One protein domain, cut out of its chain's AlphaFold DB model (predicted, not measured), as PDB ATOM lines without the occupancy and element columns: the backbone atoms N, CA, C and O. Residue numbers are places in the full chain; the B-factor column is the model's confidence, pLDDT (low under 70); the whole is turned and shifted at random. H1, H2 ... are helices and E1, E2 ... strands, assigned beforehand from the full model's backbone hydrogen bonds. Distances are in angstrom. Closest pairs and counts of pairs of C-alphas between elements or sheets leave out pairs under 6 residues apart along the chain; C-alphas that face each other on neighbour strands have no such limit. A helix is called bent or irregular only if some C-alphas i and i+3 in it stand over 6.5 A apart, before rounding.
ATOM      1  N   LEU A  18      -7.854 -53.470 123.147       55.25
ATOM      2  CA  LEU A  18      -9.300 -53.346 123.146       55.25
ATOM      3  C   LEU A  18      -9.624 -52.422 121.958       55.25
ATOM      4  O   LEU A  18      -9.413 -51.216 122.020       55.25
ATOM      5  N   THR A  19     -10.025 -52.976 120.816       48.91
ATOM      6  CA  THR A  19     -10.377 -52.189 119.628       48.91
ATOM      7  C   THR A  19     -11.744 -52.602 119.085       48.91
ATOM      8  O   THR A  19     -12.003 -53.793 118.921       48.91
ATOM      9  N   PRO A  20     -12.633 -51.632 118.786       56.34
ATOM     10  CA  PRO A  20     -12.545 -50.206 119.126       56.34
ATOM     11  C   PRO A  20     -12.917 -49.961 120.605       56.34
ATOM     12  O   PRO A  20     -14.069 -50.144 120.997       56.34
ATOM     13  N   PHE A  21     -11.961 -49.529 121.434       67.31
ATOM     14  CA  PHE A  21     -12.206 -49.079 122.808       67.31
ATOM     15  C   PHE A  21     -12.240 -47.555 122.835       67.31
ATOM     16  O   PHE A  21     -11.203 -46.896 122.849       67.31
ATOM     17  N   ASN A  22     -13.448 -46.994 122.807       80.19
ATOM     18  CA  ASN A  22     -13.677 -45.551 122.905       80.19
ATOM     19  C   ASN A  22     -14.431 -45.189 124.194       80.19
ATOM     20  O   ASN A  22     -15.251 -44.272 124.234       80.19
ATOM     21  N   GLU A  23     -14.193 -45.961 125.254       85.12
ATOM     22  CA  GLU A  23     -14.966 -45.860 126.493       85.12
ATOM     23  C   GLU A  23     -14.680 -44.565 127.261       85.12
ATOM     24  O   GLU A  23     -15.587 -44.038 127.901       85.12
ATOM     25  N   LYS A  24     -13.478 -43.980 127.095       85.19
ATOM     26  CA  LYS A  24     -13.187 -42.600 127.524       85.19
ATOM     27  C   LYS A  24     -14.217 -41.641 126.931       85.19
ATOM     28  O   LYS A  24     -14.916 -40.954 127.672       85.19
ATOM     29  N   GLN A  25     -14.315 -41.592 125.600       88.56
ATOM     30  CA  GLN A  25     -15.191 -40.631 124.942       88.56
ATOM     31  C   GLN A  25     -16.655 -40.911 125.259       88.56
ATOM     32  O   GLN A  25     -17.409 -39.963 125.442       88.56
ATOM     33  N   ARG A  26     -17.050 -42.187 125.379       91.00
ATOM     34  CA  ARG A  26     -18.408 -42.562 125.787       91.00
ATOM     35  C   ARG A  26     -18.764 -41.951 127.140       91.00
ATOM     36  O   ARG A  26     -19.807 -41.315 127.255       91.00
ATOM     37  N   LEU A  27     -17.899 -42.114 128.140       92.31
ATOM     38  CA  LEU A  27     -18.154 -41.596 129.480       92.31
ATOM     39  C   LEU A  27     -18.138 -40.062 129.515       92.31
ATOM     40  O   LEU A  27     -19.018 -39.465 130.135       92.31
ATOM     41  N   VAL A  28     -17.192 -39.428 128.811       92.81
ATOM     42  CA  VAL A  28     -17.125 -37.961 128.681       92.81
ATOM     43  C   VAL A  28     -18.399 -37.429 128.028       92.81
ATOM     44  O   VAL A  28     -19.105 -36.643 128.645       92.81
ATOM     45  N   GLN A  29     -18.771 -37.933 126.850       92.75
ATOM     46  CA  GLN A  29     -19.999 -37.536 126.149       92.75
ATOM     47  C   GLN A  29     -21.254 -37.783 126.980       92.75
ATOM     48  O   GLN A  29     -22.241 -37.060 126.840       92.75
ATOM     49  N   TYR A  30     -21.252 -38.821 127.816       94.94
ATOM     50  CA  TYR A  30     -22.357 -39.088 128.717       94.94
ATOM     51  C   TYR A  30     -22.446 -38.047 129.829       94.94
ATOM     52  O   TYR A  30     -23.535 -37.559 130.101       94.94
ATOM     53  N   CYS A  31     -21.333 -37.693 130.470       95.19
ATOM     54  CA  CYS A  31     -21.342 -36.852 131.667       95.19
ATOM     55  C   CYS A  31     -21.243 -35.347 131.375       95.19
ATOM     56  O   CYS A  31     -21.634 -34.540 132.225       95.19
ATOM     57  N   THR A  32     -20.725 -34.957 130.209       93.06
ATOM     58  CA  THR A  32     -20.410 -33.569 129.849       93.06
ATOM     59  C   THR A  32     -20.905 -33.211 128.443       93.06
ATOM     60  O   THR A  32     -21.353 -34.065 127.675       93.06
ATOM     61  N   ASP A  33     -20.833 -31.922 128.118       89.62
ATOM     62  CA  ASP A  33     -21.072 -31.331 126.797       89.62
ATOM     63  C   ASP A  33     -19.775 -30.919 126.076       89.62
ATOM     64  O   ASP A  33     -19.816 -30.416 124.954       89.62
ATOM     65  N   SER A  34     -18.620 -31.149 126.703       85.94
ATOM     66  CA  SER A  34     -17.299 -30.858 126.148       85.94
ATOM     67  C   SER A  34     -16.674 -32.085 125.478       85.94
ATOM     68  O   SER A  34     -17.075 -33.228 125.702       85.94
ATOM     69  N   ALA A  35     -15.629 -31.858 124.679       81.06
ATOM     70  CA  ALA A  35     -14.809 -32.941 124.138       81.06
ATOM     71  C   ALA A  35     -13.946 -33.640 125.213       81.06
ATOM     72  O   ALA A  35     -13.458 -34.743 124.971       81.06
ATOM     73  N   GLY A  36     -13.802 -33.034 126.402       80.38
ATOM     74  CA  GLY A  36     -12.938 -33.522 127.481       80.38
ATOM     75  C   GLY A  36     -11.446 -33.342 127.194       80.38
ATOM     76  O   GLY A  36     -10.646 -34.187 127.598       80.38
ATOM     77  N   ASP A  37     -11.079 -32.278 126.474       81.19
ATOM     78  CA  ASP A  37      -9.686 -31.965 126.116       81.19
ATOM     79  C   ASP A  37      -8.821 -31.654 127.351       81.19
ATOM     80  O   ASP A  37      -7.615 -31.889 127.347       81.19
ATOM     81  N   ASP A  38      -9.449 -31.194 128.433       82.25
ATOM     82  CA  ASP A  38      -8.848 -30.947 129.744       82.25
ATOM     83  C   ASP A  38      -8.768 -32.208 130.629       82.25
ATOM     84  O   ASP A  38      -8.258 -32.143 131.749       82.25
ATOM     85  N   LEU A  39      -9.252 -33.362 130.147       85.38
ATOM     86  CA  LEU A  39      -9.349 -34.600 130.923       85.38
ATOM     87  C   LEU A  39      -8.323 -35.651 130.484       85.38
ATOM     88  O   LEU A  39      -8.347 -36.175 129.359       85.38
ATOM     89  N   GLN A  40      -7.474 -36.052 131.426       83.44
ATOM     90  CA  GLN A  40      -6.533 -37.157 131.272       83.44
ATOM     91  C   GLN A  40      -7.045 -38.401 131.999       83.44
ATOM     92  O   GLN A  40      -7.515 -38.315 133.128       83.44
ATOM     93  N   PHE A  41      -6.955 -39.559 131.346       84.25
ATOM     94  CA  PHE A  41      -7.439 -40.835 131.872       84.25
ATOM     95  C   PHE A  41      -6.259 -41.780 132.030       84.25
ATOM     96  O   PHE A  41      -5.586 -42.101 131.051       84.25
ATOM     97  N   ASN A  42      -6.036 -42.241 133.254       82.56
ATOM     98  CA  ASN A  42      -4.913 -43.090 133.615       82.56
ATOM     99  C   ASN A  42      -5.429 -44.386 134.243       82.56
ATOM    100  O   ASN A  42      -6.290 -44.360 135.118       82.56
ATOM    101  N   VAL A  43      -4.896 -45.530 133.818       85.38
ATOM    102  CA  VAL A  43      -5.207 -46.831 134.423       85.38
ATOM    103  C   VAL A  43      -3.983 -47.311 135.184       85.38
ATOM    104  O   VAL A  43      -2.897 -47.416 134.614       85.38
ATOM    105  N   ILE A  44      -4.157 -47.609 136.468       83.25
ATOM    106  CA  ILE A  44      -3.108 -48.173 137.318       83.25
ATOM    107  C   ILE A  44      -3.491 -49.609 137.642       83.25
ATOM    108  O   ILE A  44      -4.499 -49.860 138.295       83.25
ATOM    109  N   ILE A  45      -2.656 -50.557 137.223       82.75
ATOM    110  CA  ILE A  45      -2.811 -51.961 137.596       82.75
ATOM    111  C   ILE A  45      -2.161 -52.179 138.965       82.75
ATOM    112  O   ILE A  45      -0.937 -52.186 139.108       82.75
ATOM    113  N   ASN A  46      -2.996 -52.326 139.987       80.00
ATOM    114  CA  ASN A  46      -2.598 -52.410 141.384       80.00
ATOM    115  C   ASN A  46      -2.256 -53.854 141.782       80.00
ATOM    116  O   ASN A  46      -2.992 -54.502 142.522       80.00
ATOM    117  N   PHE A  47      -1.124 -54.365 141.290       73.62
ATOM    118  CA  PHE A  47      -0.697 -55.757 141.506       73.62
ATOM    119  C   PHE A  47      -0.556 -56.175 142.980       73.62
ATOM    120  O   PHE A  47      -0.620 -57.366 143.273       73.62
ATOM    121  N   LEU A  48      -0.311 -55.222 143.887       71.50
ATOM    122  CA  LEU A  48       0.029 -55.488 145.292       71.50
ATOM    123  C   LEU A  48      -1.000 -54.952 146.294       71.50
ATOM    124  O   LEU A  48      -0.840 -55.172 147.494       71.50
ATOM    125  N   GLY A  49      -2.016 -54.220 145.838       68.94
ATOM    126  CA  GLY A  49      -2.992 -53.585 146.716       68.94
ATOM    127  C   GLY A  49      -4.334 -54.305 146.759       68.94
ATOM    128  O   GLY A  49      -4.595 -55.246 146.010       68.94
ATOM    129  N   TRP A  50      -5.194 -53.843 147.663       72.00
ATOM    130  CA  TRP A  50      -6.587 -54.271 147.749       72.00
ATOM    131  C   TRP A  50      -7.493 -53.154 147.238       72.00
ATOM    132  O   TRP A  50      -7.185 -51.976 147.424       72.00
ATOM    133  N   GLY A  51      -8.635 -53.539 146.671       79.19
ATOM    134  CA  GLY A  51      -9.680 -52.601 146.283       79.19
ATOM    135  C   GLY A  51      -9.383 -51.849 144.990       79.19
ATOM    136  O   GLY A  51      -8.252 -51.806 144.500       79.19
ATOM    137  N   ASN A  52     -10.444 -51.274 144.439       85.81
ATOM    138  CA  ASN A  52     -10.384 -50.412 143.270       85.81
ATOM    139  C   ASN A  52     -10.680 -48.974 143.708       85.81
ATOM    140  O   ASN A  52     -11.388 -48.776 144.698       85.81
ATOM    141  N   PHE A  53     -10.083 -47.996 143.027       86.56
ATOM    142  CA  PHE A  53     -10.233 -46.587 143.391       86.56
ATOM    143  C   PHE A  53     -10.268 -45.673 142.167       86.56
ATOM    144  O   PHE A  53      -9.478 -45.843 141.232       86.56
ATOM    145  N   GLY A  54     -11.109 -44.639 142.255       86.69
ATOM    146  CA  GLY A  54     -11.339 -43.645 141.210       86.69
ATOM    147  C   GLY A  54     -10.887 -42.222 141.563       86.69
ATOM    148  O   GLY A  54     -11.726 -41.316 141.536       86.69
ATOM    149  N   PRO A  55      -9.625 -41.967 141.978       86.25
ATOM    150  CA  PRO A  55      -9.231 -40.635 142.412       86.25
ATOM    151  C   PRO A  55      -9.153 -39.653 141.238       86.25
ATOM    152  O   PRO A  55      -8.775 -40.000 140.116       86.25
ATOM    153  N   ARG A  56      -9.461 -38.392 141.542       85.06
ATOM    154  CA  ARG A  56      -9.321 -37.253 140.636       85.06
ATOM    155  C   ARG A  56      -8.318 -36.270 141.221       85.06
ATOM    156  O   ARG A  56      -8.467 -35.850 142.367       85.06
ATOM    157  N   ILE A  57      -7.326 -35.884 140.429       85.62
ATOM    158  CA  ILE A  57      -6.308 -34.899 140.798       85.62
ATOM    159  C   ILE A  57      -6.424 -33.721 139.837       85.62
ATOM    160  O   ILE A  57      -6.513 -33.900 138.625       85.62
ATOM    161  N   GLN A  58      -6.443 -32.504 140.372       82.00
ATOM    162  CA  GLN A  58      -6.328 -31.306 139.552       82.00
ATOM    163  C   GLN A  58      -4.847 -30.959 139.381       82.00
ATOM    164  O   GLN A  58      -4.137 -30.768 140.368       82.00
ATOM    165  N   SER A  59      -4.400 -30.869 138.132       77.06
ATOM    166  CA  SER A  59      -3.032 -30.535 137.743       77.06
ATOM    167  C   SER A  59      -3.094 -29.358 136.770       77.06
ATOM    168  O   SER A  59      -3.406 -29.511 135.588       77.06
ATOM    169  N   ASN A  60      -2.859 -28.147 137.285       79.62
ATOM    170  CA  ASN A  60      -3.058 -26.885 136.561       79.62
ATOM    171  C   ASN A  60      -4.495 -26.748 136.000       79.62
ATOM    172  O   ASN A  60      -5.466 -26.799 136.757       79.62
ATOM    173  N   GLU A  61      -4.622 -26.561 134.681       75.75
ATOM    174  CA  GLU A  61      -5.893 -26.471 133.946       75.75
ATOM    175  C   GLU A  61      -6.454 -27.845 133.540       75.75
ATOM    176  O   GLU A  61      -7.548 -27.915 132.992       75.75
ATOM    177  N   THR A  62      -5.732 -28.938 133.810       76.19
ATOM    178  CA  THR A  62      -6.164 -30.303 133.477       76.19
ATOM    179  C   THR A  62      -6.605 -31.081 134.709       76.19
ATOM    180  O   THR A  62      -6.083 -30.899 135.812       76.19
ATOM    181  N   TYR A  63      -7.553 -31.992 134.516       81.88
ATOM    182  CA  TYR A  63      -7.931 -32.973 135.521       81.88
ATOM    183  C   TYR A  63      -7.432 -34.356 135.122       81.88
ATOM    184  O   TYR A  63      -7.772 -34.885 134.063       81.88
ATOM    185  N   GLU A  64      -6.661 -34.958 136.013       84.56
ATOM    186  CA  GLU A  64      -6.193 -36.329 135.896       84.56
ATOM    187  C   GLU A  64      -7.155 -37.251 136.645       84.56
ATOM    188  O   GLU A  64      -7.354 -37.133 137.857       84.56
ATOM    189  N   MET A  65      -7.772 -38.166 135.909       85.31
ATOM    190  CA  MET A  65      -8.669 -39.191 136.423       85.31
ATOM    191  C   MET A  65      -7.947 -40.526 136.410       85.31
ATOM    192  O   MET A  65      -7.280 -40.874 135.432       85.31
ATOM    193  N   TYR A  66      -8.112 -41.293 137.476       83.00
ATOM    194  CA  TYR A  66      -7.447 -42.574 137.631       83.00
ATOM    195  C   TYR A  66      -8.467 -43.688 137.813       83.00
ATOM    196  O   TYR A  66      -9.432 -43.526 138.547       83.00
ATOM    197  N   ALA A  67      -8.212 -44.829 137.183       87.25
ATOM    198  CA  ALA A  67      -8.828 -46.102 137.517       87.25
ATOM    199  C   ALA A  67      -7.741 -47.018 138.084       87.25
ATOM    200  O   ALA A  67      -6.907 -47.549 137.345       87.25
ATOM    201  N   VAL A  68      -7.709 -47.152 139.407       86.69
ATOM    202  CA  VAL A  68      -6.789 -48.046 140.115       86.69
ATOM    203  C   VAL A  68      -7.469 -49.398 140.252       86.69
ATOM    204  O   VAL A  68      -8.474 -49.501 140.946       86.69
ATOM    205  N   LEU A  69      -6.941 -50.420 139.580       85.88
ATOM    206  CA  LEU A  69      -7.585 -51.724 139.443       85.88
ATOM    207  C   LEU A  69      -6.807 -52.809 140.187       85.88
ATOM    208  O   LEU A  69      -5.669 -53.115 139.825       85.88
ATOM    209  N   ALA A  70      -7.421 -53.409 141.203       83.56
ATOM    210  CA  ALA A  70      -6.916 -54.606 141.865       83.56
ATOM    211  C   ALA A  70      -7.234 -55.869 141.043       83.56
ATOM    212  O   ALA A  70      -8.212 -55.893 140.289       83.56
ATOM    213  N   PRO A  71      -6.422 -56.932 141.167       76.81
ATOM    214  CA  PRO A  71      -6.680 -58.184 140.465       76.81
ATOM    215  C   PRO A  71      -7.980 -58.844 140.925       76.81
ATOM    216  O   PRO A  71      -8.332 -58.800 142.104       76.81
ATOM    217  N   SER A  72      -8.679 -59.484 139.986       67.31
ATOM    218  CA  SER A  72      -9.942 -60.176 140.254       67.31
ATOM    219  C   SER A  72      -9.727 -61.529 140.927       67.31
ATOM    220  O   SER A  72     -10.516 -61.922 141.781       67.31
ATOM    221  N   GLU A  73      -8.657 -62.236 140.555       66.19
ATOM    222  CA  GLU A  73      -8.282 -63.534 141.113       66.19
ATOM    223  C   GLU A  73      -6.753 -63.710 141.079       66.19
ATOM    224  O   GLU A  73      -6.007 -62.873 140.560       66.19
ATOM    225  N   SER A  74      -6.275 -64.830 141.625       59.84
ATOM    226  CA  SER A  74      -4.901 -65.284 141.430       59.84
ATOM    227  C   SER A  74      -4.894 -66.678 140.807       59.84
ATOM    228  O   SER A  74      -5.209 -67.659 141.484       59.84
ATOM    229  N   ALA A  75      -4.488 -66.791 139.543       55.81
ATOM    230  CA  ALA A  75      -4.246 -68.082 138.908       55.81
ATOM    231  C   ALA A  75      -2.779 -68.465 139.129       55.81
ATOM    232  O   ALA A  75      -1.880 -67.788 138.642       55.81
ATOM    233  N   ILE A  76      -2.510 -69.523 139.904       63.97
ATOM    234  CA  ILE A  76      -1.135 -69.992 140.184       63.97
ATOM    235  C   ILE A  76      -0.248 -68.845 140.727       63.97
ATOM    236  O   ILE A  76       0.901 -68.667 140.331       63.97
ATOM    237  N   LYS A  77      -0.798 -68.033 141.646       64.06
ATOM    238  CA  LYS A  77      -0.142 -66.843 142.230       64.06
ATOM    239  C   LYS A  77       0.171 -65.711 141.234       64.06
ATOM    240  O   LYS A  77       0.889 -64.783 141.594       64.06
ATOM    241  N   ILE A  78      -0.378 -65.755 140.021       69.75
ATOM    242  CA  ILE A  78      -0.335 -64.657 139.054       69.75
ATOM    243  C   ILE A  78      -1.646 -63.867 139.170       69.75
ATOM    244  O   ILE A  78      -2.715 -64.468 139.031       69.75
ATOM    245  N   PRO A  79      -1.590 -62.551 139.433       69.94
ATOM    246  CA  PRO A  79      -2.769 -61.688 139.422       69.94
ATOM    247  C   PRO A  79      -3.461 -61.722 138.054       69.94
ATOM    248  O   PRO A  79      -2.813 -61.478 137.034       69.94
ATOM    249  N   THR A  80      -4.758 -62.023 138.020       71.44
ATOM    250  CA  THR A  80      -5.554 -62.034 136.784       71.44
ATOM    251  C   THR A  80      -6.550 -60.880 136.755       71.44
ATOM    252  O   THR A  80      -7.020 -60.412 137.792       71.44
ATOM    253  N   PHE A  81      -6.861 -60.425 135.539       72.31
ATOM    254  CA  PHE A  81      -7.835 -59.374 135.260       72.31
ATOM    255  C   PHE A  81      -8.801 -59.885 134.194       72.31
ATOM    256  O   PHE A  81      -8.398 -60.158 133.063       72.31
ATOM    257  N   ASP A  82     -10.068 -60.037 134.559       72.12
ATOM    258  CA  ASP A  82     -11.127 -60.402 133.621       72.12
ATOM    259  C   ASP A  82     -11.513 -59.202 132.736       72.12
ATOM    260  O   ASP A  82     -11.808 -58.119 133.241       72.12
ATOM    261  N   ILE A  83     -11.544 -59.391 131.411       69.88
ATOM    262  CA  ILE A  83     -11.874 -58.325 130.446       69.88
ATOM    263  C   ILE A  83     -13.326 -57.852 130.616       69.88
ATOM    264  O   ILE A  83     -13.599 -56.659 130.479       69.88
ATOM    265  N   GLY A  84     -14.265 -58.752 130.932       68.38
ATOM    266  CA  GLY A  84     -15.657 -58.362 131.181       68.38
ATOM    267  C   GLY A  84     -15.766 -57.431 132.392       68.38
ATOM    268  O   GLY A  84     -16.382 -56.362 132.334       68.38
ATOM    269  N   SER A  85     -15.076 -57.801 133.468       75.00
ATOM    270  CA  SER A  85     -14.940 -57.002 134.684       75.00
ATOM    271  C   SER A  85     -14.163 -55.705 134.443       75.00
ATOM    272  O   SER A  85     -14.483 -54.697 135.064       75.00
ATOM    273  N   LEU A  86     -13.209 -55.681 133.505       80.62
ATOM    274  CA  LEU A  86     -12.436 -54.486 133.164       80.62
ATOM    275  C   LEU A  86     -13.328 -53.350 132.646       80.62
ATOM    276  O   LEU A  86     -13.197 -52.232 133.133       80.62
ATOM    277  N   TYR A  87     -14.260 -53.613 131.719       85.81
ATOM    278  CA  TYR A  87     -15.200 -52.577 131.254       85.81
ATOM    279  C   TYR A  87     -15.996 -51.982 132.414       85.81
ATOM    280  O   TYR A  87     -16.057 -50.763 132.565       85.81
ATOM    281  N   LYS A  88     -16.555 -52.854 133.261       87.31
ATOM    282  CA  LYS A  88     -17.312 -52.441 134.445       87.31
ATOM    283  C   LYS A  88     -16.466 -51.548 135.352       87.31
ATOM    284  O   LYS A  88     -16.921 -50.473 135.724       87.31
ATOM    285  N   LEU A  89     -15.263 -51.999 135.699       88.50
ATOM    286  CA  LEU A  89     -14.375 -51.293 136.616       88.50
ATOM    287  C   LEU A  89     -13.918 -49.954 136.040       88.50
ATOM    288  O   LEU A  89     -13.949 -48.958 136.745       88.50
ATOM    289  N   LEU A  90     -13.559 -49.886 134.756       89.62
ATOM    290  CA  LEU A  90     -13.160 -48.620 134.139       89.62
ATOM    291  C   LEU A  90     -14.309 -47.610 134.137       89.62
ATOM    292  O   LEU A  90     -14.101 -46.459 134.512       89.62
ATOM    293  N   TRP A  91     -15.520 -48.024 133.754       93.44
ATOM    294  CA  TRP A  91     -16.676 -47.131 133.816       93.44
ATOM    295  C   TRP A  91     -16.981 -46.691 135.244       93.44
ATOM    296  O   TRP A  91     -17.255 -45.517 135.450       93.44
ATOM    297  N   HIS A  92     -16.901 -47.603 136.213       94.75
ATOM    298  CA  HIS A  92     -17.127 -47.309 137.623       94.75
ATOM    299  C   HIS A  92     -16.095 -46.314 138.172       94.75
ATOM    300  O   HIS A  92     -16.459 -45.229 138.620       94.75
ATOM    301  N   GLU A  93     -14.804 -46.639 138.092       93.12
ATOM    302  CA  GLU A  93     -13.760 -45.817 138.709       93.12
ATOM    303  C   GLU A  93     -13.674 -44.432 138.069       93.12
ATOM    304  O   GLU A  93     -13.554 -43.426 138.766       93.12
ATOM    305  N   PHE A  94     -13.813 -44.338 136.745       93.62
ATOM    306  CA  PHE A  94     -13.844 -43.028 136.102       93.62
ATOM    307  C   PHE A  94     -15.154 -42.274 136.356       93.62
ATOM    308  O   PHE A  94     -15.129 -41.043 136.414       93.62
ATOM    309  N   ALA A  95     -16.291 -42.955 136.551       95.88
ATOM    310  CA  ALA A  95     -17.556 -42.288 136.858       95.88
ATOM    311  C   ALA A  95     -17.505 -41.517 138.185       95.88
ATOM    312  O   ALA A  95     -18.131 -40.460 138.265       95.88
ATOM    313  N   HIS A  96     -16.695 -41.933 139.167       94.94
ATOM    314  CA  HIS A  96     -16.463 -41.159 140.400       94.94
ATOM    315  C   HIS A  96     -16.033 -39.715 140.132       94.94
ATOM    316  O   HIS A  96     -16.493 -38.788 140.802       94.94
ATOM    317  N   SER A  97     -15.212 -39.498 139.099       92.75
ATOM    318  CA  SER A  97     -14.710 -38.168 138.728       92.75
ATOM    319  C   SER A  97     -15.796 -37.212 138.213       92.75
ATOM    320  O   SER A  97     -15.560 -36.000 138.165       92.75
ATOM    321  N   PHE A  98     -16.976 -37.737 137.862       95.44
ATOM    322  CA  PHE A  98     -18.144 -36.982 137.398       95.44
ATOM    323  C   PHE A  98     -19.301 -37.013 138.403       95.44
ATOM    324  O   PHE A  98     -19.897 -35.973 138.681       95.44
ATOM    325  N   ALA A  99     -19.606 -38.187 138.960       97.25
ATOM    326  CA  ALA A  99     -20.706 -38.408 139.891       97.25
ATOM    327  C   ALA A  99     -20.502 -37.650 141.205       97.25
ATOM    328  O   ALA A  99     -21.412 -36.948 141.646       97.25
ATOM    329  N   ASN A 100     -19.303 -37.726 141.795       97.06
ATOM    330  CA  ASN A 100     -19.049 -37.113 143.099       97.06
ATOM    331  C   ASN A 100     -19.208 -35.585 143.039       97.06
ATOM    332  O   ASN A 100     -20.044 -35.075 143.785       97.06
ATOM    333  N   PRO A 101     -18.572 -34.856 142.095       95.81
ATOM    334  CA  PRO A 101     -18.791 -33.414 141.962       95.81
ATOM    335  C   PRO A 101     -20.235 -33.031 141.606       95.81
ATOM    336  O   PRO A 101     -20.678 -31.931 141.935       95.81
ATOM    337  N   ALA A 102     -20.975 -33.902 140.906       97.69
ATOM    338  CA  ALA A 102     -22.377 -33.653 140.581       97.69
ATOM    339  C   ALA A 102     -23.264 -33.713 141.836       97.69
ATOM    340  O   ALA A 102     -24.087 -32.821 142.026       97.69
ATOM    341  N   ILE A 103     -23.059 -34.707 142.708       97.88
ATOM    342  CA  ILE A 103     -23.747 -34.808 144.004       97.88
ATOM    343  C   ILE A 103     -23.310 -33.683 144.948       97.88
ATOM    344  O   ILE A 103     -24.156 -33.044 145.562       97.88
ATOM    345  N   GLU A 104     -22.007 -33.405 145.037       97.44
ATOM    346  CA  GLU A 104     -21.438 -32.374 145.921       97.44
ATOM    347  C   GLU A 104     -21.945 -30.966 145.586       97.44
ATOM    348  O   GLU A 104     -22.108 -30.135 146.472       97.44
ATOM    349  N   ALA A 105     -22.277 -30.695 144.321       97.38
ATOM    350  CA  ALA A 105     -22.892 -29.428 143.931       97.38
ATOM    351  C   ALA A 105     -24.303 -29.196 144.515       97.38
ATOM    352  O   ALA A 105     -24.791 -28.071 144.432       97.38
ATOM    353  N   TYR A 106     -24.938 -30.237 145.065       97.56
ATOM    354  CA  TYR A 106     -26.260 -30.227 145.707       97.56
ATOM    355  C   TYR A 106     -26.218 -31.019 147.031       97.56
ATOM    356  O   TYR A 106     -27.126 -31.796 147.350       97.56
ATOM    357  N   GLU A 107     -25.097 -30.917 147.756       96.44
ATOM    358  CA  GLU A 107     -24.797 -31.760 148.917       96.44
ATOM    359  C   GLU A 107     -25.875 -31.672 150.002       96.44
ATOM    360  O   GLU A 107     -26.311 -32.707 150.511       96.44
ATOM    361  N   ASP A 108     -26.357 -30.468 150.313       98.06
ATOM    362  CA  ASP A 108     -27.395 -30.246 151.324       98.06
ATOM    363  C   ASP A 108     -28.705 -30.949 150.940       98.06
ATOM    364  O   ASP A 108     -29.343 -31.620 151.760       98.06
ATOM    365  N   GLU A 109     -29.107 -30.850 149.672       98.44
ATOM    366  CA  GLU A 109     -30.347 -31.442 149.193       98.44
ATOM    367  C   GLU A 109     -30.296 -32.968 149.146       98.44
ATOM    368  O   GLU A 109     -31.290 -33.619 149.487       98.44
ATOM    369  N   PHE A 110     -29.161 -33.548 148.747       98.12
ATOM    370  CA  PHE A 110     -28.973 -34.996 148.803       98.12
ATOM    371  C   PHE A 110     -28.838 -35.486 150.247       98.12
ATOM    372  O   PHE A 110     -29.409 -36.524 150.581       98.12
ATOM    373  N   SER A 111     -28.179 -34.739 151.135       97.75
ATOM    374  CA  SER A 111     -28.064 -35.075 152.565       97.75
ATOM    375  C   SER A 111     -29.427 -35.098 153.268       97.75
ATOM    376  O   SER A 111     -29.688 -35.959 154.117       97.75
ATOM    377  N   ALA A 112     -30.359 -34.237 152.847       98.25
ATOM    378  CA  ALA A 112     -31.745 -34.249 153.322       98.25
ATOM    379  C   ALA A 112     -32.509 -35.551 152.983       98.25
ATOM    380  O   ALA A 112     -33.543 -35.849 153.587       98.25
ATOM    381  N   LEU A 113     -31.999 -36.369 152.052       98.19
ATOM    382  CA  LEU A 113     -32.547 -37.690 151.722       98.19
ATOM    383  C   LEU A 113     -32.020 -38.826 152.612       98.19
ATOM    384  O   LEU A 113     -32.338 -39.986 152.369       98.19
ATOM    385  N   SER A 114     -31.283 -38.522 153.682       97.50
ATOM    386  CA  SER A 114     -30.742 -39.517 154.625       97.50
ATOM    387  C   SER A 114     -31.791 -40.418 155.291       97.50
ATOM    388  O   SER A 114     -31.443 -41.476 155.815       97.50
ATOM    389  N   HIS A 115     -33.084 -40.087 155.212       96.62
ATOM    390  CA  HIS A 115     -34.174 -40.991 155.591       96.62
ATOM    391  C   HIS A 115     -34.213 -42.293 154.759       96.62
ATOM    392  O   HIS A 115     -34.790 -43.275 155.212       96.62
ATOM    393  N   LEU A 116     -33.569 -42.331 153.585       97.56
ATOM    394  CA  LEU A 116     -33.401 -43.527 152.748       97.56
ATOM    395  C   LEU A 116     -32.272 -44.456 153.238       97.56
ATOM    396  O   LEU A 116     -32.196 -45.618 152.833       97.56
ATOM    397  N   TRP A 117     -31.389 -43.981 154.118       96.94
ATOM    398  CA  TRP A 117     -30.248 -44.753 154.614       96.94
ATOM    399  C   TRP A 117     -30.627 -46.020 155.399       96.94
ATOM    400  O   TRP A 117     -30.061 -47.078 155.106       96.94
ATOM    401  N   PRO A 118     -31.569 -45.988 156.367       97.50
ATOM    402  CA  PRO A 118     -31.847 -47.136 157.230       97.50
ATOM    403  C   PRO A 118     -32.202 -48.421 156.477       97.50
ATOM    404  O   PRO A 118     -31.793 -49.496 156.910       97.50
ATOM    405  N   ALA A 119     -32.897 -48.316 155.341       96.81
ATOM    406  CA  ALA A 119     -33.333 -49.467 154.549       96.81
ATOM    407  C   ALA A 119     -32.176 -50.284 153.950       96.81
ATOM    408  O   ALA A 119     -32.311 -51.490 153.759       96.81
ATOM    409  N   VAL A 120     -31.037 -49.643 153.672       96.19
ATOM    410  CA  VAL A 120     -29.865 -50.283 153.044       96.19
ATOM    411  C   VAL A 120     -28.660 -50.379 153.985       96.19
ATOM    412  O   VAL A 120     -27.667 -51.023 153.654       96.19
ATOM    413  N   LYS A 121     -28.747 -49.775 155.175       97.25
ATOM    414  CA  LYS A 121     -27.633 -49.550 156.106       97.25
ATOM    415  C   LYS A 121     -26.776 -50.777 156.390       97.25
ATOM    416  O   LYS A 121     -25.558 -50.710 156.254       97.25
ATOM    417  N   GLU A 122     -27.393 -51.881 156.796       97.00
ATOM    418  CA  GLU A 122     -26.646 -53.081 157.190       97.00
ATOM    419  C   GLU A 122     -25.938 -53.723 155.991       97.00
ATOM    420  O   GLU A 122     -24.763 -54.081 156.076       97.00
ATOM    421  N   SER A 123     -26.615 -53.776 154.840       95.69
ATOM    422  CA  SER A 123     -26.029 -54.308 153.610       95.69
ATOM    423  C   SER A 123     -24.869 -53.442 153.115       95.69
ATOM    424  O   SER A 123     -23.782 -53.953 152.852       95.69
ATOM    425  N   MET A 124     -25.052 -52.122 153.069       97.19
ATOM    426  CA  MET A 124     -24.027 -51.174 152.621       97.19
ATOM    427  C   MET A 124     -22.809 -51.151 153.550       97.19
ATOM    428  O   MET A 124     -21.676 -51.150 153.069       97.19
ATOM    429  N   LYS A 125     -23.005 -51.247 154.875       97.06
ATOM    430  CA  LYS A 125     -21.898 -51.368 155.837       97.06
ATOM    431  C   LYS A 125     -21.059 -52.619 155.608       97.06
ATOM    432  O   LYS A 125     -19.835 -52.538 155.662       97.06
ATOM    433  N   SER A 126     -21.696 -53.757 155.321       95.12
ATOM    434  CA  SER A 126     -20.978 -55.001 154.993       95.12
ATOM    435  C   SER A 126     -20.148 -54.887 153.706       95.12
ATOM    436  O   SER A 126     -19.189 -55.627 153.512       95.12
ATOM    437  N   GLN A 127     -20.489 -53.912 152.862       93.88
ATOM    438  CA  GLN A 127     -19.810 -53.579 151.615       93.88
ATOM    439  C   GLN A 127     -18.853 -52.382 151.758       93.88
ATOM    440  O   GLN A 127     -18.390 -51.872 150.748       93.88
ATOM    441  N   ALA A 128     -18.524 -51.971 152.991       92.88
ATOM    442  CA  ALA A 128     -17.622 -50.867 153.346       92.88
ATOM    443  C   ALA A 128     -18.162 -49.430 153.164       92.88
ATOM    444  O   ALA A 128     -17.399 -48.474 153.296       92.88
ATOM    445  N   TYR A 129     -19.474 -49.244 152.983       95.31
ATOM    446  CA  TYR A 129     -20.100 -47.916 152.925       95.31
ATOM    447  C   TYR A 129     -20.797 -47.592 154.251       95.31
ATOM    448  O   TYR A 129     -21.790 -48.213 154.632       95.31
ATOM    449  N   GLY A 130     -20.237 -46.630 154.992       96.31
ATOM    450  CA  GLY A 130     -20.631 -46.335 156.375       96.31
ATOM    451  C   GLY A 130     -21.649 -45.206 156.561       96.31
ATOM    452  O   GLY A 130     -22.190 -45.075 157.664       96.31
ATOM    453  N   SER A 131     -21.911 -44.404 155.525       97.62
ATOM    454  CA  SER A 131     -22.765 -43.213 155.599       97.62
ATOM    455  C   SER A 131     -23.666 -43.061 154.371       97.62
ATOM    456  O   SER A 131     -23.423 -43.668 153.326       97.62
ATOM    457  N   TRP A 132     -24.710 -42.238 154.499       97.94
ATOM    458  CA  TRP A 132     -25.632 -41.936 153.402       97.94
ATOM    459  C   TRP A 132     -24.926 -41.233 152.240       97.94
ATOM    460  O   TRP A 132     -25.152 -41.571 151.083       97.94
ATOM    461  N   GLU A 133     -24.034 -40.297 152.555       97.56
ATOM    462  CA  GLU A 133     -23.288 -39.485 151.596       97.56
ATOM    463  C   GLU A 133     -22.397 -40.365 150.712       97.56
ATOM    464  O   GLU A 133     -22.377 -40.198 149.493       97.56
ATOM    465  N   SER A 134     -21.706 -41.349 151.302       96.81
ATOM    466  CA  SER A 134     -20.938 -42.333 150.530       96.81
ATOM    467  C   SER A 134     -21.845 -43.193 149.649       96.81
ATOM    468  O   SER A 134     -21.500 -43.476 148.507       96.81
ATOM    469  N   VAL A 135     -23.018 -43.585 150.151       97.69
ATOM    470  CA  VAL A 135     -23.948 -44.462 149.426       97.69
ATOM    471  C   VAL A 135     -24.586 -43.765 148.237       97.69
ATOM    472  O   VAL A 135     -24.662 -44.368 147.176       97.69
ATOM    473  N   ILE A 136     -25.045 -42.520 148.369       98.06
ATOM    474  CA  ILE A 136     -25.691 -41.824 147.249       98.06
ATOM    475  C   ILE A 136     -24.700 -41.513 146.119       98.06
ATOM    476  O   ILE A 136     -25.059 -41.635 144.946       98.06
ATOM    477  N   LYS A 137     -23.445 -41.192 146.463       98.19
ATOM    478  CA  LYS A 137     -22.346 -41.039 145.498       98.19
ATOM    479  C   LYS A 137     -22.094 -42.349 144.750       98.19
ATOM    480  O   LYS A 137     -22.164 -42.374 143.523       98.19
ATOM    481  N   GLU A 138     -21.931 -43.447 145.485       97.69
ATOM    482  CA  GLU A 138     -21.707 -44.770 144.900       97.69
ATOM    483  C   GLU A 138     -22.878 -45.246 144.032       97.69
ATOM    484  O   GLU A 138     -22.678 -45.756 142.932       97.69
ATOM    485  N   GLN A 139     -24.115 -45.033 144.488       97.31
ATOM    486  CA  GLN A 139     -25.321 -45.380 143.738       97.31
ATOM    487  C   GLN A 139     -25.349 -44.686 142.372       97.31
ATOM    488  O   GLN A 139     -25.705 -45.313 141.372       97.31
ATOM    489  N   LEU A 140     -24.971 -43.404 142.306       98.50
ATOM    490  CA  LEU A 140     -24.891 -42.686 141.036       98.50
ATOM    491  C   LEU A 140     -23.756 -43.229 140.158       98.50
ATOM    492  O   LEU A 140     -23.988 -43.478 138.976       98.50
ATOM    493  N   THR A 141     -22.571 -43.471 140.724       98.25
ATOM    494  CA  THR A 141     -21.430 -44.077 140.018       98.25
ATOM    495  C   THR A 141     -21.800 -45.430 139.397       98.25
ATOM    496  O   THR A 141     -21.626 -45.634 138.193       98.25
ATOM    497  N   GLU A 142     -22.391 -46.336 140.180       97.62
ATOM    498  CA  GLU A 142     -22.816 -47.660 139.709       97.62
ATOM    499  C   GLU A 142     -23.940 -47.576 138.668       97.62
ATOM    500  O   GLU A 142     -23.962 -48.346 137.703       97.62
ATOM    501  N   SER A 143     -24.847 -46.605 138.811       98.31
ATOM    502  CA  SER A 143     -25.890 -46.342 137.814       98.31
ATOM    503  C   SER A 143     -25.294 -45.877 136.482       98.31
ATOM    504  O   SER A 143     -25.702 -46.364 135.429       98.31
ATOM    505  N   ILE A 144     -24.302 -44.980 136.503       98.19
ATOM    506  CA  ILE A 144     -23.602 -44.532 135.289       98.19
ATOM    507  C   ILE A 144     -22.904 -45.717 134.622       98.19
ATOM    508  O   ILE A 144     -23.080 -45.918 133.421       98.19
ATOM    509  N   ALA A 145     -22.190 -46.552 135.384       96.94
ATOM    510  CA  ALA A 145     -21.551 -47.754 134.847       96.94
ATOM    511  C   ALA A 145     -22.568 -48.714 134.200       96.94
ATOM    512  O   ALA A 145     -22.322 -49.244 133.114       96.94
ATOM    513  N   CYS A 146     -23.750 -48.881 134.801       97.44
ATOM    514  CA  CYS A 146     -24.835 -49.658 134.202       97.44
ATOM    515  C   CYS A 146     -25.376 -49.020 132.910       97.44
ATOM    516  O   CYS A 146     -25.622 -49.735 131.940       97.44
ATOM    517  N   ARG A 147     -25.525 -47.689 132.833       97.69
ATOM    518  CA  ARG A 147     -25.922 -47.009 131.581       97.69
ATOM    519  C   ARG A 147     -24.842 -47.084 130.498       97.69
ATOM    520  O   ARG A 147     -25.181 -47.196 129.320       97.69
ATOM    521  N   MET A 148     -23.559 -47.110 130.865       95.62
ATOM    522  CA  MET A 148     -22.471 -47.383 129.914       95.62
ATOM    523  C   MET A 148     -22.578 -48.798 129.344       95.62
ATOM    524  O   MET A 148     -22.485 -48.968 128.126       95.62
ATOM    525  N   ALA A 149     -22.883 -49.787 130.190       94.31
ATOM    526  CA  ALA A 149     -23.140 -51.155 129.748       94.31
ATOM    527  C   ALA A 149     -24.316 -51.228 128.768       94.31
ATOM    528  O   ALA A 149     -24.193 -51.861 127.724       94.31
ATOM    529  N   VAL A 150     -25.414 -50.514 129.037       95.56
ATOM    530  CA  VAL A 150     -26.559 -50.426 128.113       95.56
ATOM    531  C   VAL A 150     -26.137 -49.845 126.767       95.56
ATOM    532  O   VAL A 150     -26.455 -50.396 125.717       95.56
ATOM    533  N   SER A 151     -25.396 -48.736 126.784       93.12
ATOM    534  CA  SER A 151     -24.926 -48.074 125.566       93.12
ATOM    535  C   SER A 151     -23.964 -48.948 124.747       93.12
ATOM    536  O   SER A 151     -23.874 -48.790 123.528       93.12
ATOM    537  N   ARG A 152     -23.229 -49.857 125.401       90.62
ATOM    538  CA  ARG A 152     -22.225 -50.714 124.760       90.62
ATOM    539  C   ARG A 152     -22.763 -52.069 124.306       90.62
ATOM    540  O   ARG A 152     -22.377 -52.518 123.228       90.62
ATOM    541  N   PHE A 153     -23.580 -52.705 125.139       90.44
ATOM    542  CA  PHE A 153     -24.007 -54.101 125.015       90.44
ATOM    543  C   PHE A 153     -25.525 -54.261 124.862       90.44
ATOM    544  O   PHE A 153     -26.007 -55.376 124.710       90.44
ATOM    545  N   GLY A 154     -26.282 -53.164 124.902       93.38
ATOM    546  CA  GLY A 154     -27.737 -53.197 124.864       93.38
ATOM    547  C   GLY A 154     -28.370 -53.434 126.236       93.38
ATOM    548  O   GLY A 154     -27.724 -53.843 127.202       93.38
ATOM    549  N   GLU A 155     -29.669 -53.143 126.315       94.88
ATOM    550  CA  GLU A 155     -30.427 -53.148 127.571       94.88
ATOM    551  C   GLU A 155     -30.465 -54.542 128.216       94.88
ATOM    552  O   GLU A 155     -30.208 -54.662 129.405       94.88
ATOM    553  N   ASP A 156     -30.690 -55.606 127.439       95.69
ATOM    554  CA  ASP A 156     -30.842 -56.961 127.988       95.69
ATOM    555  C   ASP A 156     -29.553 -57.508 128.620       95.69
ATOM    556  O   ASP A 156     -29.589 -58.103 129.698       95.69
ATOM    557  N   VAL A 157     -28.403 -57.286 127.971       94.69
ATOM    558  CA  VAL A 157     -27.095 -57.693 128.511       94.69
ATOM    559  C   VAL A 157     -26.771 -56.891 129.762       94.69
ATOM    560  O   VAL A 157     -26.319 -57.450 130.761       94.69
ATOM    561  N   ALA A 158     -27.008 -55.580 129.723       95.44
ATOM    562  CA  ALA A 158     -26.762 -54.715 130.863       95.44
ATOM    563  C   ALA A 158     -27.669 -55.065 132.049       95.44
ATOM    564  O   ALA A 158     -27.192 -55.141 133.183       95.44
ATOM    565  N   ASP A 159     -28.948 -55.341 131.803       95.44
ATOM    566  CA  ASP A 159     -29.897 -55.712 132.842       95.44
ATOM    567  C   ASP A 159     -29.493 -57.025 133.521       95.44
ATOM    568  O   ASP A 159     -29.443 -57.078 134.751       95.44
ATOM    569  N   LEU A 160     -29.128 -58.056 132.748       94.62
ATOM    570  CA  LEU A 160     -28.728 -59.359 133.290       94.62
ATOM    571  C   LEU A 160     -27.368 -59.346 133.995       94.62
ATOM    572  O   LEU A 160     -27.234 -59.959 135.055       94.62
ATOM    573  N   ASN A 161     -26.371 -58.654 133.436       92.75
ATOM    574  CA  ASN A 161     -24.977 -58.795 133.870       92.75
ATOM    575  C   ASN A 161     -24.451 -57.616 134.705       92.75
ATOM    576  O   ASN A 161     -23.447 -57.767 135.403       92.75
ATOM    577  N   TYR A 162     -25.126 -56.461 134.686       95.12
ATOM    578  CA  TYR A 162     -24.707 -55.254 135.410       95.12
ATOM    579  C   TYR A 162     -25.764 -54.829 136.432       95.12
ATOM    580  O   TYR A 162     -25.491 -54.833 137.633       95.12
ATOM    581  N   VAL A 163     -26.993 -54.537 135.996       96.31
ATOM    582  CA  VAL A 163     -28.053 -54.010 136.874       96.31
ATOM    583  C   VAL A 163     -28.512 -55.057 137.883       96.31
ATOM    584  O   VAL A 163     -28.588 -54.767 139.078       96.31
ATOM    585  N   ARG A 164     -28.776 -56.292 137.433       95.50
ATOM    586  CA  ARG A 164     -29.167 -57.411 138.304       95.50
ATOM    587  C   ARG A 164     -28.145 -57.646 139.412       95.50
ATOM    588  O   ARG A 164     -28.537 -57.849 140.560       95.50
ATOM    589  N   TYR A 165     -26.854 -57.572 139.091       95.38
ATOM    590  CA  TYR A 165     -25.782 -57.702 140.076       95.38
ATOM    591  C   TYR A 165     -25.881 -56.632 141.169       95.38
ATOM    592  O   TYR A 165     -25.831 -56.961 142.353       95.38
ATOM    593  N   GLN A 166     -26.086 -55.368 140.788       96.94
ATOM    594  CA  GLN A 166     -26.196 -54.280 141.762       96.94
ATOM    595  C   GLN A 166     -27.471 -54.386 142.604       96.94
ATOM    596  O   GLN A 166     -27.406 -54.330 143.834       96.94
ATOM    597  N   LYS A 167     -28.620 -54.663 141.977       96.69
ATOM    598  CA  LYS A 167     -29.885 -54.912 142.690       96.69
ATOM    599  C   LYS A 167     -29.756 -56.045 143.706       96.69
ATOM    600  O   LYS A 167     -30.141 -55.892 144.861       96.69
ATOM    601  N   GLY A 168     -29.154 -57.164 143.304       95.88
ATOM    602  CA  GLY A 168     -28.904 -58.310 144.176       95.88
ATOM    603  C   GLY A 168     -27.868 -58.053 145.279       95.88
ATOM    604  O   GLY A 168     -27.739 -58.869 146.188       95.88
ATOM    605  N   ARG A 169     -27.160 -56.922 145.268       96.00
ATOM    606  CA  ARG A 169     -26.290 -56.448 146.359       96.00
ATOM    607  C   ARG A 169     -26.947 -55.357 147.220       96.00
ATOM    608  O   ARG A 169     -26.263 -54.675 147.969       96.00
ATOM    609  N   ASP A 170     -28.271 -55.222 147.143       95.88
ATOM    610  CA  ASP A 170     -29.081 -54.184 147.802       95.88
ATOM    611  C   ASP A 170     -28.731 -52.743 147.399       95.88
ATOM    612  O   ASP A 170     -29.126 -51.800 148.090       95.88
ATOM    613  N   TRP A 171     -28.091 -52.526 146.245       96.50
ATOM    614  CA  TRP A 171     -28.022 -51.200 145.620       96.50
ATOM    615  C   TRP A 171     -29.385 -50.832 145.011       96.50
ATOM    616  O   TRP A 171     -29.517 -50.534 143.833       96.50
ATOM    617  N   MET A 172     -30.446 -50.889 145.815       93.00
ATOM    618  CA  MET A 172     -31.835 -50.858 145.348       93.00
ATOM    619  C   MET A 172     -32.245 -49.525 144.712       93.00
ATOM    620  O   MET A 172     -33.068 -49.508 143.793       93.00
ATOM    621  N   TYR A 173     -31.628 -48.415 145.134       97.56
ATOM    622  CA  TYR A 173     -31.874 -47.096 144.548       97.56
ATOM    623  C   TYR A 173     -31.316 -46.951 143.126       97.56
ATOM    624  O   TYR A 173     -31.692 -46.006 142.436       97.56
ATOM    625  N   ILE A 174     -30.553 -47.928 142.618       96.62
ATOM    626  CA  ILE A 174     -30.205 -48.000 141.196       96.62
ATOM    627  C   ILE A 174     -31.462 -48.020 140.312       96.62
ATOM    628  O   ILE A 174     -31.449 -47.472 139.219       96.62
ATOM    629  N   THR A 175     -32.586 -48.574 140.783       96.12
ATOM    630  CA  THR A 175     -33.835 -48.644 140.006       96.12
ATOM    631  C   THR A 175     -34.397 -47.255 139.646       96.12
ATOM    632  O   THR A 175     -34.555 -46.961 138.452       96.12
ATOM    633  N   PRO A 176     -34.693 -46.367 140.617       97.69
ATOM    634  CA  PRO A 176     -35.140 -45.011 140.312       97.69
ATOM    635  C   PRO A 176     -34.041 -44.163 139.660       97.69
ATOM    636  O   PRO A 176     -34.360 -43.382 138.765       97.69
ATOM    637  N   ILE A 177     -32.761 -44.340 140.020       98.62
ATOM    638  CA  ILE A 177     -31.660 -43.571 139.411       98.62
ATOM    639  C   ILE A 177     -31.517 -43.917 137.927       98.62
ATOM    640  O   ILE A 177     -31.510 -43.016 137.097       98.62
ATOM    641  N   MET A 178     -31.501 -45.200 137.556       98.06
ATOM    642  CA  MET A 178     -31.456 -45.642 136.155       98.06
ATOM    643  C   MET A 178     -32.651 -45.119 135.354       98.06
ATOM    644  O   MET A 178     -32.501 -44.698 134.209       98.06
ATOM    645  N   THR A 179     -33.838 -45.100 135.964       97.88
ATOM    646  CA  THR A 179     -35.039 -44.525 135.343       97.88
ATOM    647  C   THR A 179     -34.880 -43.022 135.111       97.88
ATOM    648  O   THR A 179     -35.233 -42.522 134.044       97.88
ATOM    649  N   SER A 180     -34.315 -42.299 136.079       98.56
ATOM    650  CA  SER A 180     -34.004 -40.875 135.948       98.56
ATOM    651  C   SER A 180     -32.943 -40.632 134.871       98.56
ATOM    652  O   SER A 180     -33.112 -39.759 134.028       98.56
ATOM    653  N   LEU A 181     -31.880 -41.435 134.827       98.56
ATOM    654  CA  LEU A 181     -30.808 -41.318 133.838       98.56
ATOM    655  C   LEU A 181     -31.289 -41.580 132.401       98.56
ATOM    656  O   LEU A 181     -30.825 -40.925 131.473       98.56
ATOM    657  N   LYS A 182     -32.302 -42.429 132.194       98.06
ATOM    658  CA  LYS A 182     -32.975 -42.529 130.884       98.06
ATOM    659  C   LYS A 182     -33.627 -41.205 130.464       98.06
ATOM    660  O   LYS A 182     -33.573 -40.844 129.291       98.06
ATOM    661  N   LYS A 183     -34.210 -40.447 131.403       98.25
ATOM    662  CA  LYS A 183     -34.754 -39.105 131.113       98.25
ATOM    663  C   LYS A 183     -33.635 -38.132 130.760       98.25
ATOM    664  O   LYS A 183     -33.802 -37.350 129.831       98.25
ATOM    665  N   TYR A 184     -32.509 -38.194 131.469       98.44
ATOM    666  CA  TYR A 184     -31.318 -37.406 131.148       98.44
ATOM    667  C   TYR A 184     -30.856 -37.649 129.708       98.44
ATOM    668  O   TYR A 184     -30.727 -36.708 128.928       98.44
ATOM    669  N   GLU A 185     -30.706 -38.917 129.328       97.38
ATOM    670  CA  GLU A 185     -30.299 -39.337 127.984       97.38
ATOM    671  C   GLU A 185     -31.259 -38.847 126.893       97.38
ATOM    672  O   GLU A 185     -30.824 -38.424 125.826       97.38
ATOM    673  N   GLN A 186     -32.564 -38.852 127.170       97.50
ATOM    674  CA  GLN A 186     -33.600 -38.402 126.236       97.50
ATOM    675  C   GLN A 186     -33.722 -36.874 126.134       97.50
ATOM    676  O   GLN A 186     -34.362 -36.380 125.210       97.50
ATOM    677  N   ASN A 187     -33.143 -36.116 127.070       97.31
ATOM    678  CA  ASN A 187     -33.330 -34.666 127.183       97.31
ATOM    679  C   ASN A 187     -31.991 -33.911 127.264       97.31
ATOM    680  O   ASN A 187     -31.890 -32.896 127.954       97.31
ATOM    681  N   ARG A 188     -30.959 -34.386 126.552       96.19
ATOM    682  CA  ARG A 188     -29.600 -33.811 126.588       96.19
ATOM    683  C   ARG A 188     -29.511 -32.352 126.139       96.19
ATOM    684  O   ARG A 188     -28.647 -31.638 126.626       96.19
ATOM    685  N   GLU A 189     -30.420 -31.875 125.290       96.25
ATOM    686  CA  GLU A 189     -30.488 -30.445 124.938       96.25
ATOM    687  C   GLU A 189     -30.852 -29.570 126.148       96.25
ATOM    688  O   GLU A 189     -30.294 -28.493 126.337       96.25
ATOM    689  N   LYS A 190     -31.769 -30.050 126.999       97.38
ATOM    690  CA  LYS A 190     -32.166 -29.367 128.240       97.38
ATOM    691  C   LYS A 190     -31.141 -29.582 129.353       97.38
ATOM    692  O   LYS A 190     -30.912 -28.687 130.164       97.38
ATOM    693  N   TYR A 191     -30.534 -30.765 129.392       97.56
ATOM    694  CA  TYR A 191     -29.556 -31.163 130.397       97.56
ATOM    695  C   TYR A 191     -28.239 -31.565 129.716       97.56
ATOM    696  O   TYR A 191     -27.978 -32.754 129.518       97.56
ATOM    697  N   PRO A 192     -27.400 -30.589 129.326       96.06
ATOM    698  CA  PRO A 192     -26.166 -30.870 128.588       96.06
ATOM    699  C   PRO A 192     -25.131 -31.661 129.400       96.06
ATOM    700  O   PRO A 192     -24.339 -32.404 128.819       96.06
ATOM    701  N   THR A 193     -25.166 -31.560 130.733       96.81
ATOM    702  CA  THR A 193     -24.213 -32.209 131.641       96.81
ATOM    703  C   THR A 193     -24.932 -32.989 132.737       96.81
ATOM    704  O   THR A 193     -26.071 -32.686 133.098       96.81
ATOM    705  N   LEU A 194     -24.230 -33.945 133.349       97.19
ATOM    706  CA  LEU A 194     -24.740 -34.684 134.503       97.19
ATOM    707  C   LEU A 194     -25.129 -33.730 135.644       97.19
ATOM    708  O   LEU A 194     -26.185 -33.879 136.258       97.19
ATOM    709  N   LYS A 195     -24.308 -32.698 135.885       96.62
ATOM    710  CA  LYS A 195     -24.548 -31.684 136.922       96.62
ATOM    711  C   LYS A 195     -25.840 -30.899 136.684       96.62
ATOM    712  O   LYS A 195     -26.560 -30.635 137.647       96.62
ATOM    713  N   SER A 196     -26.155 -30.525 135.439       97.31
ATOM    714  CA  SER A 196     -27.394 -29.787 135.154       97.31
ATOM    715  C   SER A 196     -28.650 -30.646 135.320       97.31
ATOM    716  O   SER A 196     -29.731 -30.100 135.528       97.31
ATOM    717  N   PHE A 197     -28.515 -31.976 135.299       98.44
ATOM    718  CA  PHE A 197     -29.616 -32.916 135.504       98.44
ATOM    719  C   PHE A 197     -29.917 -33.243 136.978       98.44
ATOM    720  O   PHE A 197     -31.015 -33.703 137.292       98.44
ATOM    721  N   MET A 198     -28.984 -32.994 137.902       98.38
ATOM    722  CA  MET A 198     -29.130 -33.376 139.317       98.38
ATOM    723  C   MET A 198     -30.432 -32.912 139.997       98.38
ATOM    724  O   MET A 198     -30.976 -33.700 140.775       98.38
ATOM    725  N   PRO A 199     -31.012 -31.731 139.692       98.44
ATOM    726  CA  PRO A 199     -32.315 -31.348 140.237       98.44
ATOM    727  C   PRO A 199     -33.458 -32.321 139.895       98.44
ATOM    728  O   PRO A 199     -34.327 -32.561 140.736       98.44
ATOM    729  N   GLU A 200     -33.464 -32.915 138.696       98.56
ATOM    730  CA  GLU A 200     -34.471 -33.916 138.304       98.56
ATOM    731  C   GLU A 200     -34.262 -35.232 139.045       98.56
ATOM    732  O   GLU A 200     -35.223 -35.808 139.560       98.56
ATOM    733  N   LEU A 201     -33.002 -35.668 139.158       98.69
ATOM    734  CA  LEU A 201     -32.656 -36.866 139.917       98.69
ATOM    735  C   LEU A 201     -33.086 -36.729 141.380       98.69
ATOM    736  O   LEU A 201     -33.741 -37.613 141.928       98.69
ATOM    737  N   LEU A 202     -32.781 -35.592 142.002       98.50
ATOM    738  CA  LEU A 202     -33.212 -35.272 143.356       98.50
ATOM    739  C   LEU A 202     -34.745 -35.320 143.484       98.50
ATOM    740  O   LEU A 202     -35.271 -35.860 144.459       98.50
ATOM    741  N   ALA A 203     -35.475 -34.777 142.506       98.38
ATOM    742  CA  ALA A 203     -36.933 -34.821 142.490       98.38
ATOM    743  C   ALA A 203     -37.482 -36.253 142.352       98.38
ATOM    744  O   ALA A 203     -38.497 -36.568 142.974       98.38
ATOM    745  N   ASP A 204     -36.833 -37.118 141.566       98.25
ATOM    746  CA  ASP A 204     -37.166 -38.544 141.462       98.25
ATOM    747  C   ASP A 204     -36.921 -39.282 142.784       98.25
ATOM    748  O   ASP A 204     -37.807 -40.000 143.251       98.25
ATOM    749  N   LEU A 205     -35.782 -39.056 143.443       98.31
ATOM    750  CA  LEU A 205     -35.473 -39.700 144.723       98.31
ATOM    751  C   LEU A 205     -36.404 -39.246 145.859       98.31
ATOM    752  O   LEU A 205     -36.812 -40.064 146.678       98.31
ATOM    753  N   LYS A 206     -36.835 -37.976 145.871       98.25
ATOM    754  CA  LYS A 206     -37.843 -37.460 146.825       98.25
ATOM    755  C   LYS A 206     -39.206 -38.152 146.716       98.25
ATOM    756  O   LYS A 206     -40.022 -38.026 147.626       98.25
ATOM    757  N   ARG A 207     -39.491 -38.833 145.601       97.69
ATOM    758  CA  ARG A 207     -40.759 -39.550 145.382       97.69
ATOM    759  C   ARG A 207     -40.742 -40.991 145.882       97.69
ATOM    760  O   ARG A 207     -41.804 -41.613 145.848       97.69
ATOM    761  N   ILE A 208     -39.590 -41.505 146.315       98.19
ATOM    762  CA  ILE A 208     -39.459 -42.868 146.835       98.19
ATOM    763  C   ILE A 208     -40.325 -43.021 148.086       98.19
ATOM    764  O   ILE A 208     -40.308 -42.175 148.979       98.19
ATOM    765  N   LYS A 209     -41.095 -44.108 148.139       97.19
ATOM    766  CA  LYS A 209     -41.937 -44.476 149.282       97.19
ATOM    767  C   LYS A 209     -41.509 -45.828 149.839       97.19
ATOM    768  O   LYS A 209     -40.923 -46.641 149.128       97.19
ATOM    769  N   ASP A 210     -41.914 -46.121 151.071       96.88
ATOM    770  CA  ASP A 210     -41.612 -47.395 151.742       96.88
ATOM    771  C   ASP A 210     -42.040 -48.622 150.925       96.88
ATOM    772  O   ASP A 210     -41.315 -49.610 150.858       96.88
ATOM    773  N   LYS A 211     -43.177 -48.537 150.220       97.75
ATOM    774  CA  LYS A 211     -43.646 -49.612 149.330       97.75
ATOM    775  C   LYS A 211     -42.688 -49.898 148.165       97.75
ATOM    776  O   LYS A 211     -42.625 -51.028 147.691       97.75
ATOM    777  N   ASP A 212     -41.976 -48.879 147.681       98.00
ATOM    778  CA  ASP A 212     -41.033 -49.020 146.570       98.00
ATOM    779  C   ASP A 212     -39.756 -49.696 147.090       98.00
ATOM    780  O   ASP A 212     -39.261 -50.646 146.485       98.00
ATOM    781  N   ILE A 213     -39.298 -49.282 148.278       97.81
ATOM    782  CA  ILE A 213     -38.188 -49.905 149.013       97.81
ATOM    783  C   ILE A 213     -38.480 -51.387 149.283       97.81
ATOM    784  O   ILE A 213     -37.640 -52.243 149.004       97.81
ATOM    785  N   GLU A 214     -39.675 -51.711 149.780       97.62
ATOM    786  CA  GLU A 214     -40.095 -53.093 150.028       97.62
ATOM    787  C   GLU A 214     -40.097 -53.924 148.737       97.62
ATOM    788  O   GLU A 214     -39.593 -55.052 148.716       97.62
ATOM    789  N   ALA A 215     -40.613 -53.363 147.639       97.94
ATOM    790  CA  ALA A 215     -40.624 -54.030 146.344       97.94
ATOM    791  C   ALA A 215     -39.201 -54.352 145.855       97.94
ATOM    792  O   ALA A 215     -38.941 -55.490 145.458       97.94
ATOM    793  N   TRP A 216     -38.265 -53.401 145.936       97.50
ATOM    794  CA  TRP A 216     -36.877 -53.631 145.519       97.50
ATOM    795  C   TRP A 216     -36.119 -54.573 146.455       97.50
ATOM    796  O   TRP A 216     -35.328 -55.388 145.988       97.50
ATOM    797  N   ALA A 217     -36.380 -54.528 147.763       96.44
ATOM    798  CA  ALA A 217     -35.807 -55.486 148.705       96.44
ATOM    799  C   ALA A 217     -36.277 -56.923 148.404       96.44
ATOM    800  O   ALA A 217     -35.496 -57.873 148.480       96.44
ATOM    801  N   ASN A 218     -37.545 -57.097 148.020       95.94
ATOM    802  CA  ASN A 218     -38.075 -58.392 147.591       95.94
ATOM    803  C   ASN A 218     -37.501 -58.832 146.236       95.94
ATOM    804  O   ASN A 218     -37.184 -60.009 146.068       95.94
ATOM    805  N   GLU A 219     -37.305 -57.907 145.294       95.56
ATOM    806  CA  GLU A 219     -36.596 -58.176 144.036       95.56
ATOM    807  C   GLU A 219     -35.159 -58.658 144.298       95.56
ATOM    808  O   GLU A 219     -34.753 -59.696 143.777       95.56
ATOM    809  N   ALA A 220     -34.413 -57.977 145.173       95.62
ATOM    810  CA  ALA A 220     -33.052 -58.359 145.548       95.62
ATOM    811  C   ALA A 220     -32.990 -59.772 146.153       95.62
ATOM    812  O   ALA A 220     -32.103 -60.555 145.809       95.62
ATOM    813  N   LYS A 221     -33.957 -60.140 147.007       94.31
ATOM    814  CA  LYS A 221     -34.068 -61.505 147.553       94.31
ATOM    815  C   LYS A 221     -34.264 -62.549 146.451       94.31
ATOM    816  O   LYS A 221     -33.556 -63.549 146.462       94.31
ATOM    817  N   LYS A 222     -35.150 -62.299 145.480       93.25
ATOM    818  CA  LYS A 222     -35.374 -63.203 144.335       93.25
ATOM    819  C   LYS A 222     -34.157 -63.318 143.415       93.25
ATOM    820  O   LYS A 222     -33.894 -64.368 142.847       93.25
ATOM    821  N   ILE A 223     -33.377 -62.251 143.268       95.06
ATOM    822  CA  ILE A 223     -32.139 -62.292 142.478       95.06
ATOM    823  C   ILE A 223     -31.082 -63.203 143.131       95.06
ATOM    824  O   ILE A 223     -30.280 -63.823 142.428       95.06
ATOM    825  N   ARG A 224     -31.074 -63.276 144.469       94.31
ATOM    826  CA  ARG A 224     -30.137 -64.090 145.263       94.31
ATOM    827  C   ARG A 224     -30.527 -65.560 145.355       94.31
ATOM    828  O   ARG A 224     -29.672 -66.376 145.709       94.31
ATOM    829  N   THR A 225     -31.788 -65.899 145.093       93.12
ATOM    830  CA  THR A 225     -32.243 -67.289 145.112       93.12
ATOM    831  C   THR A 225     -31.699 -68.056 143.903       93.12
ATOM    832  O   THR A 225     -31.594 -67.486 142.816       93.12
TER     833      THR A 225
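What this domain is: This is residues 18 to 225 of the 396 residues of a protein of Sphingobacterium paludis (UniProt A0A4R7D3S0). A cluster of mostly crossed helices is gathered round one long helix, H5, and a small three-stranded sheet, E1, E3 and E2, makes a wall at one side. The long helix H2 lies between the two, over one face of the sheet and across H5, while a small hairpin, E4 and E5, is set beyond one end of the sheet. The printed part has 208 residues, with nine named helices and five named strands in the order H1 E1 E2 E3 E4 E5 H2 H3 H4 H5 H6 H7 H8 H9, and its class is mostly helix. The sheet E1 E3 E2 is mixed, and the pair E4 and E5 is antiparallel. The whole is compact, with a radius of gyration of the C-alphas of 17.0 A, and spans 45 by 44 by 32 A.

How they stand to each other: Start at H1, residues 23 to 31, and go on to E1, residues 39 to 45, E2, residues 56 to 59, and E3, residues 62 to 69. E1 and E3 are parallel at 22 degrees, with N 42 and O 65 within hydrogen-bond range at 2.9 A. E2 and E3 form an antiparallel hairpin, where you find N 64 and O 57 at 2.8 A. Next come E4, residues 73 to 75, and E5, residues 78 to 80, another hairpin, with N 78 and O 75 at 2.9 A. H2, residues 83 to 104, is on one face of the sheet E1 E3 E2, two layers, a helix over a sheet, at a height over the sheet of 9.4 A; the closest C-alphas of H2 and E3 are those of Glu 93 and Ala 67, 5.1 A apart. On the local plane H2 runs slantwise to E3 at 43 degrees, and it has a kink of 34 degrees near residue 98. Its residues 91 to 98 alone touch H1, at a shallow tilt of 28 degrees, the same way, closest at C-alphas 98 and 31, 6.6 A. H3, residues 107 to 111, and H4, residues 114 to 126, meet only through their link. H5, residues 132 to 153, is the hub, touching five helices. It touches H2 at a steep tilt of 47 degrees, opposite ways, closest at C-alphas 145 and 91, 5.0 A. With residues 132 to 135 alone it touches H4, about perpendicular at 76 degrees, closest at C-alphas 132 and 117, 5.5 A; with residues 132 to 136 alone it touches H3, closest at C-alphas 133 and 111, 6.6 A. H6, residues 155 to 167, forms a helical hairpin with H5 at a shallow tilt of 20 degrees, closest at C-alphas 158 and 150, 5.1 A. H7, residues 174 to 186, touches H5 at a steep tilt of 56 degrees, closest at C-alphas 174 and 143, 5.7 A. H8, residues 194 to 205, touches H7, closest at C-alphas 201 and 180, 5.8 A. H9, residues 210 to 224, touches H6, closest at C-alphas 220 and 167, 5.5 A. In H1, H3, H5 and H9 every O i to N i+4 pair is within hydrogen-bond range; the counts are 14 of 18 in H2, 6 of 9 in H6, 8 of 9 in H7, 6 of 8 in H8 and 4 of 9 in H4, where O i to N i+3 gives 4 of 10.

Where its parts are: Find C-alpha 23 at (-14.966, -45.860, 126.493), where H1 begins its 12.2 A. E1 is 19.7 A long and E3 22.3 A. H2 is 31.7 A long, H5 30.9 A, from C-alpha 132 at (-25.632, -41.936, 153.402), and H9 21.3 A, to C-alpha 224 at (-30.137, -64.090, 145.263). H4 and H8 are irregular: C-alphas 119 and 122 are 8.0 A apart, and C-alphas 196 and 199 are 7.2 A apart.

The domain as a whole: The two C-alphas farthest apart, those of Ile 76 and Lys 190, are 52.5 A apart. The printed part has no cut, and no link is long. Mean pLDDT of the printed part is 90.5; look for values under 70 at residues 18 to 21, 49, 72 to 79 and 83 to 84.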